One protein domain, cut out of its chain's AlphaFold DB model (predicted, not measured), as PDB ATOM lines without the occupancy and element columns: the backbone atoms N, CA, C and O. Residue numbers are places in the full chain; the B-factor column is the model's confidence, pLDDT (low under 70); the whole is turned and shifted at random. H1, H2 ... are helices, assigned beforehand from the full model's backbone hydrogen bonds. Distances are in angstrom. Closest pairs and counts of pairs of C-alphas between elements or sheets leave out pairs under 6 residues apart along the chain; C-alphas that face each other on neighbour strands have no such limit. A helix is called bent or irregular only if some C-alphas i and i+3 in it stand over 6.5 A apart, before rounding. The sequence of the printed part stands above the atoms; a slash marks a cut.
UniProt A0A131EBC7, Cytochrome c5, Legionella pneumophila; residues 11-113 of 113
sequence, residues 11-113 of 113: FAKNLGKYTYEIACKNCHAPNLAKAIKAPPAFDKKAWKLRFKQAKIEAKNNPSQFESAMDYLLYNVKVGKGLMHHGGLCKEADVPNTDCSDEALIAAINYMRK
ATOM      1  N   PHE A  11       3.056  37.656  17.193       60.12
ATOM      2  CA  PHE A  11       2.842  38.380  18.447       60.12
ATOM      3  C   PHE A  11       1.473  39.069  18.444       60.12
ATOM      4  O   PHE A  11       0.674  38.846  19.346       60.12
ATOM      5  N   ALA A  12       1.128  39.762  17.352       60.41
ATOM      6  CA  ALA A  12      -0.188  40.381  17.182       60.41
ATOM      7  C   ALA A  12      -1.345  39.358  17.146       60.41
ATOM      8  O   ALA A  12      -2.449  39.642  17.616       60.41
ATOM      9  N   LYS A  13      -1.124  38.147  16.603       60.66
ATOM     10  CA  LYS A  13      -2.132  37.067  16.607       60.66
ATOM     11  C   LYS A  13      -2.394  36.550  18.022       60.66
ATOM     12  O   LYS A  13      -3.552  36.282  18.340       60.66
ATOM     13  N   ASN A  14      -1.351  36.426  18.840       86.62
ATOM     14  CA  ASN A  14      -1.482  36.022  20.238       86.62
ATOM     15  C   ASN A  14      -2.079  37.147  21.089       86.62
ATOM     16  O   ASN A  14      -2.988  36.869  21.862       86.62
ATOM     17  N   LEU A  15      -1.670  38.400  20.870       92.94
ATOM     18  CA  LEU A  15      -2.206  39.569  21.567       92.94
ATOM     19  C   LEU A  15      -3.708  39.735  21.314       92.94
ATOM     20  O   LEU A  15      -4.500  39.748  22.249       92.94
ATOM     21  N   GLY A  16      -4.134  39.747  20.047       94.81
ATOM     22  CA  GLY A  16      -5.550  39.911  19.715       94.81
ATOM     23  C   GLY A  16      -6.435  38.768  20.213       94.81
ATOM     24  O   GLY A  16      -7.567  39.004  20.635       94.81
ATOM     25  N   LYS A  17      -5.921  37.531  20.193       95.50
ATOM     26  CA  LYS A  17      -6.611  36.381  20.788       95.50
ATOM     27  C   LYS A  17      -6.717  36.537  22.305       95.50
ATOM     28  O   LYS A  17      -7.807  36.364  22.836       95.50
ATOM     29  N   TYR A  18      -5.614  36.869  22.971       94.94
ATOM     30  CA  TYR A  18      -5.557  37.029  24.420       94.94
ATOM     31  C   TYR A  18      -6.540  38.100  24.895       94.94
ATOM     32  O   TYR A  18      -7.439  37.791  25.672       94.94
ATOM     33  N   THR A  19      -6.466  39.312  24.338       95.50
ATOM     34  CA  THR A  19      -7.379  40.421  24.661       95.50
ATOM     35  C   THR A  19      -8.842  40.064  24.379       95.50
ATOM     36  O   THR A  19      -9.731  40.408  25.158       95.50
ATOM     37  N   TYR A  20      -9.118  39.318  23.300       96.25
ATOM     38  CA  TYR A  20     -10.457  38.785  23.062       96.25
ATOM     39  C   TYR A  20     -10.907  37.837  24.177       96.25
ATOM     40  O   TYR A  20     -12.029  37.970  24.658       96.25
ATOM     41  N   GLU A  21     -10.073  36.876  24.570       95.00
ATOM     42  CA  GLU A  21     -10.438  35.836  25.536       95.00
ATOM     43  C   GLU A  21     -10.722  36.394  26.927       95.00
ATOM     44  O   GLU A  21     -11.697  35.966  27.543       95.00
ATOM     45  N   ILE A  22      -9.922  37.355  27.389       94.56
ATOM     46  CA  ILE A  22     -10.055  37.909  28.742       94.56
ATOM     47  C   ILE A  22     -11.166  38.962  28.861       94.56
ATOM     48  O   ILE A  22     -11.684  39.173  29.952       94.56
ATOM     49  N   ALA A  23     -11.545  39.614  27.755       95.12
ATOM     50  CA  ALA A  23     -12.448  40.764  27.790       95.12
ATOM     51  C   ALA A  23     -13.559  40.679  26.737       95.12
ATOM     52  O   ALA A  23     -14.736  40.503  27.063       95.12
ATOM     53  N   CYS A  24     -13.212  40.764  25.447       96.69
ATOM     54  CA  CYS A  24     -14.208  40.969  24.389       96.69
ATOM     55  C   CYS A  24     -15.184  39.788  24.232       96.69
ATOM     56  O   CYS A  24     -16.339  39.978  23.842       96.69
ATOM     57  N   LYS A  25     -14.744  38.561  24.537       96.19
ATOM     58  CA  LYS A  25     -15.538  37.327  24.443       96.19
ATOM     59  C   LYS A  25     -16.797  37.381  25.306       96.19
ATOM     60  O   LYS A  25     -17.810  36.822  24.888       96.19
ATOM     61  N   ASN A  26     -16.769  38.107  26.424       94.44
ATOM     62  CA  ASN A  26     -17.903  38.248  27.344       94.44
ATOM     63  C   ASN A  26     -19.156  38.828  26.678       94.44
ATOM     64  O   ASN A  26     -20.257  38.599  27.162       94.44
ATOM     65  N   CYS A  27     -19.002  39.517  25.543       96.50
ATOM     66  CA  CYS A  27     -20.120  40.007  24.739       96.50
ATOM     67  C   CYS A  27     -20.091  39.484  23.297       96.50
ATOM     68  O   CYS A  27     -21.136  39.238  22.697       96.50
ATOM     69  N   HIS A  28     -18.904  39.308  22.713       97.62
ATOM     70  CA  HIS A  28     -18.748  38.974  21.297       97.62
ATOM     71  C   HIS A  28     -18.664  37.468  21.008       97.62
ATOM     72  O   HIS A  28     -18.533  37.092  19.843       97.62
ATOM     73  N   ALA A  29     -18.740  36.584  22.009       97.31
ATOM     74  CA  ALA A  29     -18.806  35.141  21.762       97.31
ATOM     75  C   ALA A  29     -19.974  34.793  20.808       97.31
ATOM     76  O   ALA A  29     -21.079  35.308  21.009       97.31
ATOM     77  N   PRO A  30     -19.780  33.932  19.784       94.75
ATOM     78  CA  PRO A  30     -20.789  33.692  18.745       94.75
ATOM     79  C   PRO A  30     -22.174  33.288  19.269       94.75
ATOM     80  O   PRO A  30     -23.195  33.699  18.721       94.75
ATOM     81  N   ASN A  31     -22.204  32.512  20.352       91.69
ATOM     82  CA  ASN A  31     -23.416  32.023  21.005       91.69
ATOM     83  C   ASN A  31     -24.163  33.099  21.815       91.69
ATOM     84  O   ASN A  31     -25.372  32.984  21.988       91.69
ATOM     85  N   LEU A  32     -23.471  34.137  22.291       93.56
ATOM     86  CA  LEU A  32     -24.044  35.188  23.137       93.56
ATOM     87  C   LEU A  32     -24.354  36.467  22.353       93.56
ATOM     88  O   LEU A  32     -25.408  37.076  22.535       93.56
ATOM     89  N   ALA A  33     -23.463  36.850  21.439       95.75
ATOM     90  CA  ALA A  33     -23.475  38.152  20.784       95.75
ATOM     91  C   ALA A  33     -24.811  38.480  20.109       95.75
ATOM     92  O   ALA A  33     -25.311  39.599  20.222       95.75
ATOM     93  N   LYS A  34     -25.433  37.489  19.457       90.62
ATOM     94  CA  LYS A  34     -26.721  37.670  18.779       90.62
ATOM     95  C   LYS A  34     -27.849  38.022  19.757       90.62
ATOM     96  O   LYS A  34     -28.673  38.871  19.425       90.62
ATOM     97  N   ALA A  35     -27.871  37.412  20.943       91.38
ATOM     98  CA  ALA A  35     -28.898  37.656  21.956       91.38
ATOM     99  C   ALA A  35     -28.820  39.086  22.513       91.38
ATOM    100  O   ALA A  35     -29.844  39.733  22.710       91.38
ATOM    101  N   ILE A  36     -27.602  39.608  22.677       92.50
ATOM    102  CA  ILE A  36     -27.351  40.958  23.205       92.50
ATOM    103  C   ILE A  36     -27.092  42.006  22.109       92.50
ATOM    104  O   ILE A  36     -26.669  43.124  22.393       92.50
ATOM    105  N   LYS A  37     -27.347  41.659  20.839       91.50
ATOM    106  CA  LYS A  37     -27.176  42.525  19.654       91.50
ATOM    107  C   LYS A  37     -25.746  43.065  19.440       91.50
ATOM    108  O   LYS A  37     -25.558  44.061  18.734       91.50
ATOM    109  N   ALA A  38     -24.732  42.391  19.978       95.50
ATOM    110  CA  ALA A  38     -23.328  42.630  19.645       95.50
ATOM    111  C   ALA A  38     -22.972  41.985  18.283       95.50
ATOM    112  O   ALA A  38     -23.597  40.998  17.890       95.50
ATOM    113  N   PRO A  39     -21.987  42.507  17.520       96.56
ATOM    114  CA  PRO A  39     -21.478  41.811  16.338       96.56
ATOM    115  C   PRO A  39     -20.757  40.519  16.771       96.56
ATOM    116  O   PRO A  39     -19.770  40.616  17.505       96.56
ATOM    117  N   PRO A  40     -21.207  39.325  16.347       97.62
ATOM    118  CA  PRO A  40     -20.563  38.076  16.742       97.62
ATOM    119  C   PRO A  40     -19.120  38.013  16.242       97.62
ATOM    120  O   PRO A  40     -18.837  38.354  15.091       97.62
ATOM    121  N   ALA A  41     -18.195  37.575  17.093       97.81
ATOM    122  CA  ALA A  41     -16.844  37.244  16.659       97.81
ATOM    123  C   ALA A  41     -16.905  36.164  15.570       97.81
ATOM    124  O   ALA A  41     -17.732  35.255  15.619       97.81
ATOM    125  N   PHE A  42     -16.037  36.295  14.575       97.06
ATOM    126  CA  PHE A  42     -15.892  35.410  13.421       97.06
ATOM    127  C   PHE A  42     -17.105  35.355  12.477       97.06
ATOM    128  O   PHE A  42     -17.139  34.565  11.532       97.06
ATOM    129  N   ASP A  43     -18.094  36.238  12.663       97.56
ATOM    130  CA  ASP A  43     -19.122  36.490  11.655       97.56
ATOM    131  C   ASP A  43     -18.621  37.537  10.651       97.56
ATOM    132  O   ASP A  43     -18.783  38.753  10.809       97.56
ATOM    133  N   LYS A  44     -18.024  37.043   9.563       96.31
ATOM    134  CA  LYS A  44     -17.494  37.870   8.468       96.31
ATOM    135  C   LYS A  44     -18.522  38.847   7.897       96.31
ATOM    136  O   LYS A  44     -18.150  39.950   7.490       96.31
ATOM    137  N   LYS A  45     -19.807  38.474   7.834       96.50
ATOM    138  CA  LYS A  45     -20.857  39.345   7.280       96.50
ATOM    139  C   LYS A  45     -21.161  40.482   8.247       96.50
ATOM    140  O   LYS A  45     -21.194  41.639   7.817       96.50
ATOM    141  N   ALA A  46     -21.312  40.173   9.536       96.62
ATOM    142  CA  ALA A  46     -21.522  41.176  10.574       96.62
ATOM    143  C   ALA A  46     -20.357  42.174  10.620       96.62
ATOM    144  O   ALA A  46     -20.577  43.385  10.538       96.62
ATOM    145  N   TRP A  47     -19.111  41.692  10.654       97.94
ATOM    146  CA  TRP A  47     -17.936  42.563  10.703       97.94
ATOM    147  C   TRP A  47     -17.731  43.377   9.425       97.94
ATOM    148  O   TRP A  47     -17.409  44.563   9.512       97.94
ATOM    149  N   LYS A  48     -18.001  42.816   8.238       97.81
ATOM    150  CA  LYS A  48     -17.972  43.585   6.981       97.81
ATOM    151  C   LYS A  48     -18.952  44.760   7.016       97.81
ATOM    152  O   LYS A  48     -18.601  45.857   6.581       97.81
ATOM    153  N   LEU A  49     -20.158  44.554   7.551       97.62
ATOM    154  CA  LEU A  49     -21.139  45.627   7.709       97.62
ATOM    155  C   LEU A  49     -20.654  46.695   8.700       97.62
ATOM    156  O   LEU A  49     -20.731  47.882   8.388       97.62
ATOM    157  N   ARG A  50     -20.094  46.287   9.847       97.44
ATOM    158  CA  ARG A  50     -19.554  47.225  10.848       97.44
ATOM    159  C   ARG A  50     -18.416  48.074  10.296       97.44
ATOM    160  O   ARG A  50     -18.446  49.288  10.457       97.44
ATOM    161  N   PHE A  51     -17.468  47.478   9.574       98.12
ATOM    162  CA  PHE A  51     -16.388  48.232   8.929       98.12
ATOM    163  C   PHE A  51     -16.896  49.158   7.815       98.12
ATOM    164  O   PHE A  51     -16.368  50.256   7.653       98.12
ATOM    165  N   LYS A  52     -17.939  48.767   7.065       98.50
ATOM    166  CA  LYS A  52     -18.568  49.656   6.072       98.50
ATOM    167  C   LYS A  52     -19.170  50.892   6.742       98.50
ATOM    168  O   LYS A  52     -18.940  51.997   6.263       98.50
ATOM    169  N   GLN A  53     -19.906  50.702   7.835       98.19
ATOM    170  CA  GLN A  53     -20.482  51.798   8.621       98.19
ATOM    171  C   GLN A  53     -19.382  52.685   9.210       98.19
ATOM    172  O   GLN A  53     -19.386  53.885   8.973       98.19
ATOM    173  N   ALA A  54     -18.380  52.095   9.861       98.25
ATOM    174  CA  ALA A  54     -17.247  52.828  10.422       98.25
ATOM    175  C   ALA A  54     -16.486  53.654   9.373       98.25
ATOM    176  O   ALA A  54     -16.069  54.773   9.648       98.25
ATOM    177  N   LYS A  55     -16.347  53.146   8.141       98.56
ATOM    178  CA  LYS A  55     -15.740  53.905   7.038       98.56
ATOM    179  C   LYS A  55     -16.572  55.124   6.633       98.56
ATOM    180  O   LYS A  55     -15.997  56.126   6.225       98.56
ATOM    181  N   ILE A  56     -17.900  55.031   6.685       98.56
ATOM    182  CA  ILE A  56     -18.787  56.171   6.418       98.56
ATOM    183  C   ILE A  56     -18.638  57.206   7.536       98.56
ATOM    184  O   ILE A  56     -18.441  58.380   7.251       98.56
ATOM    185  N   GLU A  57     -18.638  56.762   8.791       98.31
ATOM    186  CA  GLU A  57     -18.487  57.638   9.958       98.31
ATOM    187  C   GLU A  57     -17.149  58.381   9.965       98.31
ATOM    188  O   GLU A  57     -17.121  59.590  10.188       98.31
ATOM    189  N   ALA A  58     -16.051  57.692   9.642       98.31
ATOM    190  CA  ALA A  58     -14.740  58.323   9.528       98.31
ATOM    191  C   ALA A  58     -14.697  59.375   8.409       98.31
ATOM    192  O   ALA A  58     -14.180  60.468   8.599       98.31
ATOM    193  N   LYS A  59     -15.325  59.092   7.257       98.25
ATOM    194  CA  LYS A  59     -15.435  60.066   6.158       98.25
ATOM    195  C   LYS A  59     -16.239  61.308   6.532       98.25
ATOM    196  O   LYS A  59     -15.924  62.387   6.047       98.25
ATOM    197  N   ASN A  60     -17.277  61.146   7.347       98.31
ATOM    198  CA  ASN A  60     -18.114  62.258   7.787       98.31
ATOM    199  C   ASN A  60     -17.432  63.104   8.875       98.31
ATOM    200  O   ASN A  60     -17.797  64.260   9.049       98.31
ATOM    201  N   ASN A  61     -16.441  62.548   9.583       97.44
ATOM    202  CA  ASN A  61     -15.751  63.198  10.702       97.44
ATOM    203  C   ASN A  61     -14.216  63.103  10.550       97.44
ATOM    204  O   ASN A  61     -13.539  62.542  11.418       97.44
ATOM    205  N   PRO A  62     -13.641  63.641   9.458       96.69
ATOM    206  CA  PRO A  62     -12.236  63.417   9.108       96.69
ATOM    207  C   PRO A  62     -11.244  64.082  10.073       96.69
ATOM    208  O   PRO A  62     -10.089  63.682  10.122       96.69
ATOM    209  N   SER A  63     -11.674  65.077  10.858       97.56
ATOM    210  CA  SER A  63     -10.847  65.688  11.907       97.56
ATOM    211  C   SER A  63     -10.707  64.815  13.156       97.56
ATOM    212  O   SER A  63      -9.867  65.104  14.002       97.56
ATOM    213  N   GLN A  64     -11.558  63.795  13.310       96.44
ATOM    214  CA  GLN A  64     -11.589  62.923  14.484       96.44
ATOM    215  C   GLN A  64     -11.129  61.498  14.165       96.44
ATOM    216  O   GLN A  64     -10.536  60.845  15.023       96.44
ATOM    217  N   PHE A  65     -11.402  61.003  12.954       97.81
ATOM    218  CA  PHE A  65     -11.076  59.634  12.563       97.81
ATOM    219  C   PHE A  65     -10.435  59.600  11.178       97.81
ATOM    220  O   PHE A  65     -11.068  59.953  10.182       97.81
ATOM    221  N   GLU A  66      -9.208  59.093  11.101       97.25
ATOM    222  CA  GLU A  66      -8.508  58.906   9.826       97.25
ATOM    223  C   GLU A  66      -9.029  57.666   9.082       97.25
ATOM    224  O   GLU A  66      -9.070  57.611   7.851       97.25
ATOM    225  N   SER A  67      -9.470  56.652   9.831       98.06
ATOM    226  CA  SER A  67      -9.861  55.355   9.297       98.06
ATOM    227  C   SER A  67     -11.080  54.741   9.992       98.06
ATOM    228  O   SER A  67     -11.529  55.139  11.068       98.06
ATOM    229  N   ALA A  68     -11.606  53.679   9.375       98.19
ATOM    230  CA  ALA A  68     -12.642  52.852   9.987       98.19
ATOM    231  C   ALA A  68     -12.162  52.176  11.283       98.19
ATOM    232  O   ALA A  68     -12.981  51.917  12.162       98.19
ATOM    233  N   MET A  69     -10.864  51.860  11.395       98.38
ATOM    234  CA  MET A  69     -10.323  51.266  12.617       98.38
ATOM    235  C   MET A  69     -10.310  52.289  13.750       98.38
ATOM    236  O   MET A  69     -10.729  51.940  14.845       98.38
ATOM    237  N   ASP A  70      -9.945  53.543  13.481       98.00
ATOM    238  CA  ASP A  70      -9.899  54.590  14.513       98.00
ATOM    239  C   ASP A  70     -11.284  54.849  15.091       98.00
ATOM    240  O   ASP A  70     -11.452  54.921  16.305       98.00
ATOM    241  N   TYR A  71     -12.306  54.875  14.231       98.50
ATOM    242  CA  TYR A  71     -13.694  54.957  14.677       98.50
ATOM    243  C   TYR A  71     -14.094  53.768  15.564       98.50
ATOM    244  O   TYR A  71     -14.749  53.938  16.593       98.50
ATOM    245  N   LEU A  72     -13.738  52.540  15.175       98.25
ATOM    246  CA  LEU A  72     -14.076  51.349  15.960       98.25
ATOM    247  C   LEU A  72     -13.327  51.330  17.296       98.25
ATOM    248  O   LEU A  72     -13.960  51.110  18.325       98.25
ATOM    249  N   LEU A  73     -12.025  51.607  17.283       98.25
ATOM    250  CA  LEU A  73     -11.191  51.705  18.476       98.25
ATOM    251  C   LEU A  73     -11.718  52.783  19.422       98.25
ATOM    252  O   LEU A  73     -11.892  52.509  20.605       98.25
ATOM    253  N   TYR A  74     -12.032  53.975  18.910       98.00
ATOM    254  CA  TYR A  74     -12.629  55.045  19.703       98.00
ATOM    255  C   TYR A  74     -13.885  54.556  20.423       98.00
ATOM    256  O   TYR A  74     -13.976  54.699  21.637       98.00
ATOM    257  N   ASN A  75     -14.809  53.900  19.714       97.56
ATOM    258  CA  ASN A  75     -16.027  53.375  20.329       97.56
ATOM    259  C   ASN A  75     -15.753  52.272  21.354       97.56
ATOM    260  O   ASN A  75     -16.472  52.199  22.342       97.56
ATOM    261  N   VAL A  76     -14.743  51.418  21.150       97.31
ATOM    262  CA  VAL A  76     -14.315  50.451  22.179       97.31
ATOM    263  C   VAL A  76     -13.818  51.184  23.416       97.31
ATOM    264  O   VAL A  76     -14.201  50.823  24.524       97.31
ATOM    265  N   LYS A  77     -13.018  52.239  23.235       96.75
ATOM    266  CA  LYS A  77     -12.490  53.046  24.335       96.75
ATOM    267  C   LYS A  77     -13.621  53.726  25.085       96.75
ATOM    268  O   LYS A  77     -13.769  53.442  26.258       96.75
ATOM    269  N   VAL A  78     -14.461  54.525  24.426       96.62
ATOM    270  CA  VAL A  78     -15.494  55.328  25.110       96.62
ATOM    271  C   VAL A  78     -16.773  54.556  25.464       96.62
ATOM    272  O   VAL A  78     -17.547  55.012  26.301       96.62
ATOM    273  N   GLY A  79     -16.988  53.383  24.866       94.44
ATOM    274  CA  GLY A  79     -18.242  52.635  24.938       94.44
ATOM    275  C   GLY A  79     -19.272  53.098  23.898       94.44
ATOM    276  O   GLY A  79     -19.277  54.243  23.447       94.44
ATOM    277  N   LYS A  80     -20.170  52.198  23.480       93.06
ATOM    278  CA  LYS A  80     -21.269  52.519  22.548       93.06
ATOM    279  C   LYS A  80     -22.439  51.553  22.705       93.06
ATOM    280  O   LYS A  80     -22.301  50.350  22.473       93.06
ATOM    281  N   GLY A  81     -23.622  52.083  23.017       91.56
ATOM    282  CA  GLY A  81     -24.805  51.262  23.283       91.56
ATOM    283  C   GLY A  81     -24.583  50.383  24.515       91.56
ATOM    284  O   GLY A  81     -24.302  50.904  25.585       91.56
ATOM    285  N   LEU A  82     -24.676  49.060  24.352       91.56
ATOM    286  CA  LEU A  82     -24.415  48.088  25.425       91.56
ATOM    287  C   LEU A  82     -22.926  47.733  25.589       91.56
ATOM    288  O   LEU A  82     -22.573  46.964  26.476       91.56
ATOM    289  N   MET A  83     -22.046  48.238  24.720       94.62
ATOM    290  CA  MET A  83     -20.612  48.003  24.860       94.62
ATOM    291  C   MET A  83     -20.038  48.953  25.911       94.62
ATOM    292  O   MET A  83     -20.059  50.170  25.715       94.62
ATOM    293  N   HIS A  84     -19.520  48.384  26.997       93.56
ATOM    294  CA  HIS A  84     -18.873  49.121  28.079       93.56
ATOM    295  C   HIS A  84     -17.587  49.817  27.614       93.56
ATOM    296  O   HIS A  84     -16.916  49.356  26.685       93.56
ATOM    297  N   HIS A  85     -17.243  50.913  28.294       94.25
ATOM    298  CA  HIS A  85     -15.976  51.621  28.121       94.25
ATOM    299  C   HIS A  85     -14.792  50.648  28.252       94.25
ATOM    300  O   HIS A  85     -14.774  49.787  29.127       94.25
ATOM    301  N   GLY A  86     -13.812  50.757  27.358       90.88
ATOM    302  CA  GLY A  86     -12.641  49.879  27.306       90.88
ATOM    303  C   GLY A  86     -12.937  48.410  26.972       90.88
ATOM    304  O   GLY A  86     -12.033  47.584  27.069       90.88
ATOM    305  N   GLY A  87     -14.176  48.056  26.609       92.50
ATOM    306  CA  GLY A  87     -14.558  46.678  26.292       92.50
ATOM    307  C   GLY A  87     -14.390  45.693  27.453       92.50
ATOM    308  O   GLY A  87     -14.154  44.516  27.194       92.50
ATOM    309  N   LEU A  88     -14.491  46.174  28.700       92.31
ATOM    310  CA  LEU A  88     -14.232  45.421  29.936       92.31
ATOM    311  C   LEU A  88     -12.780  44.931  30.102       92.31
ATOM    312  O   LEU A  88     -12.520  44.010  30.870       92.31
ATOM    313  N   CYS A  89     -11.821  45.501  29.363       91.44
ATOM    314  CA  CYS A  89     -10.440  45.025  29.406       91.44
ATOM    315  C   CYS A  89      -9.764  45.268  30.764       91.44
ATOM    316  O   CYS A  89      -9.054  44.394  31.253       91.44
ATOM    317  N   LYS A  90      -9.996  46.421  31.402       89.38
ATOM    318  CA  LYS A  90      -9.389  46.735  32.711       89.38
ATOM    319  C   LYS A  90     -10.081  46.001  33.860       89.38
ATOM    320  O   LYS A  90      -9.515  45.865  34.935       89.38
ATOM    321  N   GLU A  91     -11.305  45.562  33.610       90.25
ATOM    322  CA  GLU A  91     -12.180  44.824  34.507       90.25
ATOM    323  C   GLU A  91     -11.949  43.310  34.420       90.25
ATOM    324  O   GLU A  91     -12.520  42.553  35.204       90.25
ATOM    325  N   ALA A  92     -11.116  42.855  33.479       84.56
ATOM    326  CA  ALA A  92     -10.637  41.487  33.456       84.56
ATOM    327  C   ALA A  92      -9.715  41.299  34.670       84.56
ATOM    328  O   ALA A  92      -8.626  41.870  34.711       84.56
ATOM    329  N   ASP A  93     -10.176  40.538  35.666       84.50
ATOM    330  CA  ASP A  93      -9.466  40.218  36.914       84.50
ATOM    331  C   ASP A  93      -8.263  39.290  36.651       84.50
ATOM    332  O   ASP A  93      -8.214  38.126  37.045       84.50
ATOM    333  N   VAL A  94      -7.312  39.793  35.868       85.00
ATOM    334  CA  VAL A  94      -6.082  39.130  35.449       85.00
ATOM    335  C   VAL A  94      -4.900  40.086  35.665       85.00
ATOM    336  O   VAL A  94      -4.979  41.265  35.315       85.00
ATOM    337  N   PRO A  95      -3.784  39.624  36.259       80.62
ATOM    338  CA  PRO A  95      -2.605  40.464  36.450       80.62
ATOM    339  C   PRO A  95      -1.976  40.909  35.121       80.62
ATOM    340  O   PRO A  95      -1.914  40.136  34.166       80.62
ATOM    341  N   ASN A  96      -1.415  42.124  35.097       75.31
ATOM    342  CA  ASN A  96      -0.655  42.677  33.965       75.31
ATOM    343  C   ASN A  96      -1.431  42.727  32.634       75.31
ATOM    344  O   ASN A  96      -0.864  42.489  31.567       75.31
ATOM    345  N   THR A  97      -2.728  43.034  32.685       84.56
ATOM    346  CA  THR A  97      -3.556  43.133  31.481       84.56
ATOM    347  C   THR A  97      -3.124  44.272  30.564       84.56
ATOM    348  O   THR A  97      -3.170  45.445  30.937       84.56
ATOM    349  N   ASP A  98      -2.774  43.926  29.325       88.38
ATOM    350  CA  ASP A  98      -2.542  44.896  28.261       88.38
ATOM    351  C   ASP A  98      -3.871  45.331  27.622       88.38
ATOM    352  O   ASP A  98      -4.490  44.598  26.846       88.38
ATOM    353  N   CYS A  99      -4.292  46.551  27.962       91.19
ATOM    354  CA  CYS A  99      -5.442  47.243  27.378       91.19
ATOM    355  C   CYS A  99      -5.023  48.428  26.499       91.19
ATOM    356  O   CYS A  99      -5.756  49.417  26.401       91.19
ATOM    357  N   SER A 100      -3.826  48.366  25.913       95.19
ATOM    358  CA  SER A 100      -3.341  49.365  24.964       95.19
ATOM    359  C   SER A 100      -4.206  49.425  23.703       95.19
ATOM    360  O   SER A 100      -4.941  48.493  23.359       95.19
ATOM    361  N   ASP A 101      -4.079  50.527  22.965       96.31
ATOM    362  CA  ASP A 101      -4.733  50.674  21.665       96.31
ATOM    363  C   ASP A 101      -4.292  49.559  20.695       96.31
ATOM    364  O   ASP A 101      -5.116  49.047  19.938       96.31
ATOM    365  N   GLU A 102      -3.031  49.108  20.771       96.44
ATOM    366  CA  GLU A 102      -2.523  47.972  19.993       96.44
ATOM    367  C   GLU A 102      -3.266  46.674  20.332       96.44
ATOM    368  O   GLU A 102      -3.730  45.974  19.425       96.44
ATOM    369  N   ALA A 103      -3.447  46.379  21.621       95.69
ATOM    370  CA  ALA A 103      -4.166  45.196  22.084       95.69
ATOM    371  C   ALA A 103      -5.635  45.197  21.631       95.69
ATOM    372  O   ALA A 103      -6.141  44.203  21.097       95.69
ATOM    373  N   LEU A 104      -6.317  46.340  21.755       97.19
ATOM    374  CA  LEU A 104      -7.710  46.497  21.328       97.19
ATOM    375  C   LEU A 104      -7.861  46.402  19.800       97.19
ATOM    376  O   LEU A 104      -8.759  45.712  19.309       97.19
ATOM    377  N   ILE A 105      -6.960  47.023  19.028       97.50
ATOM    378  CA  ILE A 105      -6.917  46.883  17.562       97.50
ATOM    379  C   ILE A 105      -6.683  45.419  17.175       97.50
ATOM    380  O   ILE A 105      -7.358  44.892  16.281       97.50
ATOM    381  N   ALA A 106      -5.745  44.740  17.839       97.00
ATOM    382  CA  ALA A 106      -5.460  43.334  17.596       97.00
ATOM    383  C   ALA A 106      -6.691  42.459  17.883       97.00
ATOM    384  O   ALA A 106      -6.989  41.561  17.091       97.00
ATOM    385  N   ALA A 107      -7.456  42.748  18.941       97.31
ATOM    386  CA  ALA A 107      -8.697  42.044  19.272       97.31
ATOM    387  C   ALA A 107      -9.803  42.267  18.228       97.31
ATOM    388  O   ALA A 107     -10.435  41.305  17.787       97.31
ATOM    389  N   ILE A 108     -10.003  43.503  17.751       98.00
ATOM    390  CA  ILE A 108     -10.939  43.798  16.649       98.00
ATOM    391  C   ILE A 108     -10.536  43.017  15.392       98.00
ATOM    392  O   ILE A 108     -11.366  42.380  14.736       98.00
ATOM    393  N   ASN A 109      -9.242  43.027  15.064       97.44
ATOM    394  CA  ASN A 109      -8.702  42.277  13.936       97.44
ATOM    395  C   ASN A 109      -8.814  40.764  14.119       97.44
ATOM    396  O   ASN A 109      -8.940  40.052  13.127       97.44
ATOM    397  N   TYR A 110      -8.763  40.260  15.351       97.06
ATOM    398  CA  TYR A 110      -8.979  38.856  15.663       97.06
ATOM    399  C   TYR A 110     -10.446  38.468  15.461       97.06
ATOM    400  O   TYR A 110     -10.723  37.522  14.728       97.06
ATOM    401  N   MET A 111     -11.382  39.242  16.018       97.62
ATOM    402  CA  MET A 111     -12.819  38.974  15.922       97.62
ATOM    403  C   MET A 111     -13.371  39.086  14.500       97.62
ATOM    404  O   MET A 111     -14.329  38.395  14.180       97.62
ATOM    405  N   ARG A 112     -12.800  39.928  13.632       96.25
ATOM    406  CA  ARG A 112     -13.302  40.082  12.253       96.25
ATOM    407  C   ARG A 112     -12.888  38.966  11.278       96.25
ATOM    408  O   ARG A 112     -13.242  39.067  10.101       96.25
ATOM    409  N   LYS A 113     -12.057  38.010  11.716       89.31
ATOM    410  CA  LYS A 113     -11.493  36.944  10.864       89.31
ATOM    411  C   LYS A 113     -12.543  35.980  10.331       89.31
ATOM    412  O   LYS A 113     -13.593  35.808  10.978       89.31
TER     413      LYS A 113
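Overview. This is residues 11 to 113 of the 113 residues of the protein "Cytochrome c5" of Legionella pneumophila (UniProt A0A131EBC7). Crossed helices make this model: H6 and H4 cross in the middle, kinked H1 crosses H6 on one side, and H3 stands crosswise at the first residues of H4 on the other. The four-residue H5 touches both H4 and H1, and the equally short H2 is near H1 without touching any helix; the loop of residues 89 to 100 and the end of H3 at Asn 60 mark the two ends of the longest axis. The printed part has 103 residues, with six named helices in the order H1 to H6 and no named strand, and its class is all helix. It is compact, with a radius of gyration of the C-alphas of 13.0 A and spans of 39 by 28 by 26 A.

Along the chain. H1, residues 11 to 28, begins with C-alpha 11 at (2.842, 38.380, 18.447) and is 21.8 A long. It has a kink of 58 degrees near residue 22 and is only just irregular, with C-alphas 22 and 25 7.0 A apart. H2 is residues 30 to 33. H3, residues 44 to 60, is 24.4 A long and ends with C-alpha 60 at (-18.114, 62.258, 7.787). H4, residues 68 to 78, is 15.6 A long. H5, residues 85 to 88, is only just irregular, with C-alphas 85 and 88 6.7 A apart. H6, residues 101 to 111, is 15.3 A long and ends with C-alpha 111 at (-12.819, 38.974, 15.922).

Arrangement. H4 is the hub, touching H3, H5 and H6. The closest C-alphas of H4 and H6 are those of Leu 73 and Ile 105, 6.5 A apart; the two helices run opposite ways at a steep tilt of 68 degrees, only just short of about perpendicular. H3 touches H4 with residues 51 to 58 alone, about perpendicular at 89 degrees, closest at the C-alphas of Lys 55 and Ala 68, 4.4 A. H5 touches H4, closest at the C-alphas of Lys 77 and Gly 86, 4.3 A. H1 touches H5 with residues 23 to 24 alone, closest at the C-alphas of Ala 23 and Leu 88, 5.4 A. H1 touches H6, closest at the C-alphas of Gly 16 and Ala 107, 3.8 A, only just about perpendicular at 73 degrees. H1 and H2 are close but not clearly touching, with the C-alphas of Cys 27 and Ala 33 5.5 A apart. H1 and H3 are apart. Every O i to N i+4 pair is within hydrogen-bond range in H3, H4 and H6, and 11 of 14 are in H1; H2 and H5 are too short for such a pair.

Size, cuts and confidence. The two C-alphas farthest apart are those of Asn 60 and Pro 95, 39.2 A. The printed part has no cut, and residue 113 is the chain's last. The link from H5 to H6, 12 residues, is long. The mean pLDDT of the printed part is 93.9, and residues 11 to 13 are under 70.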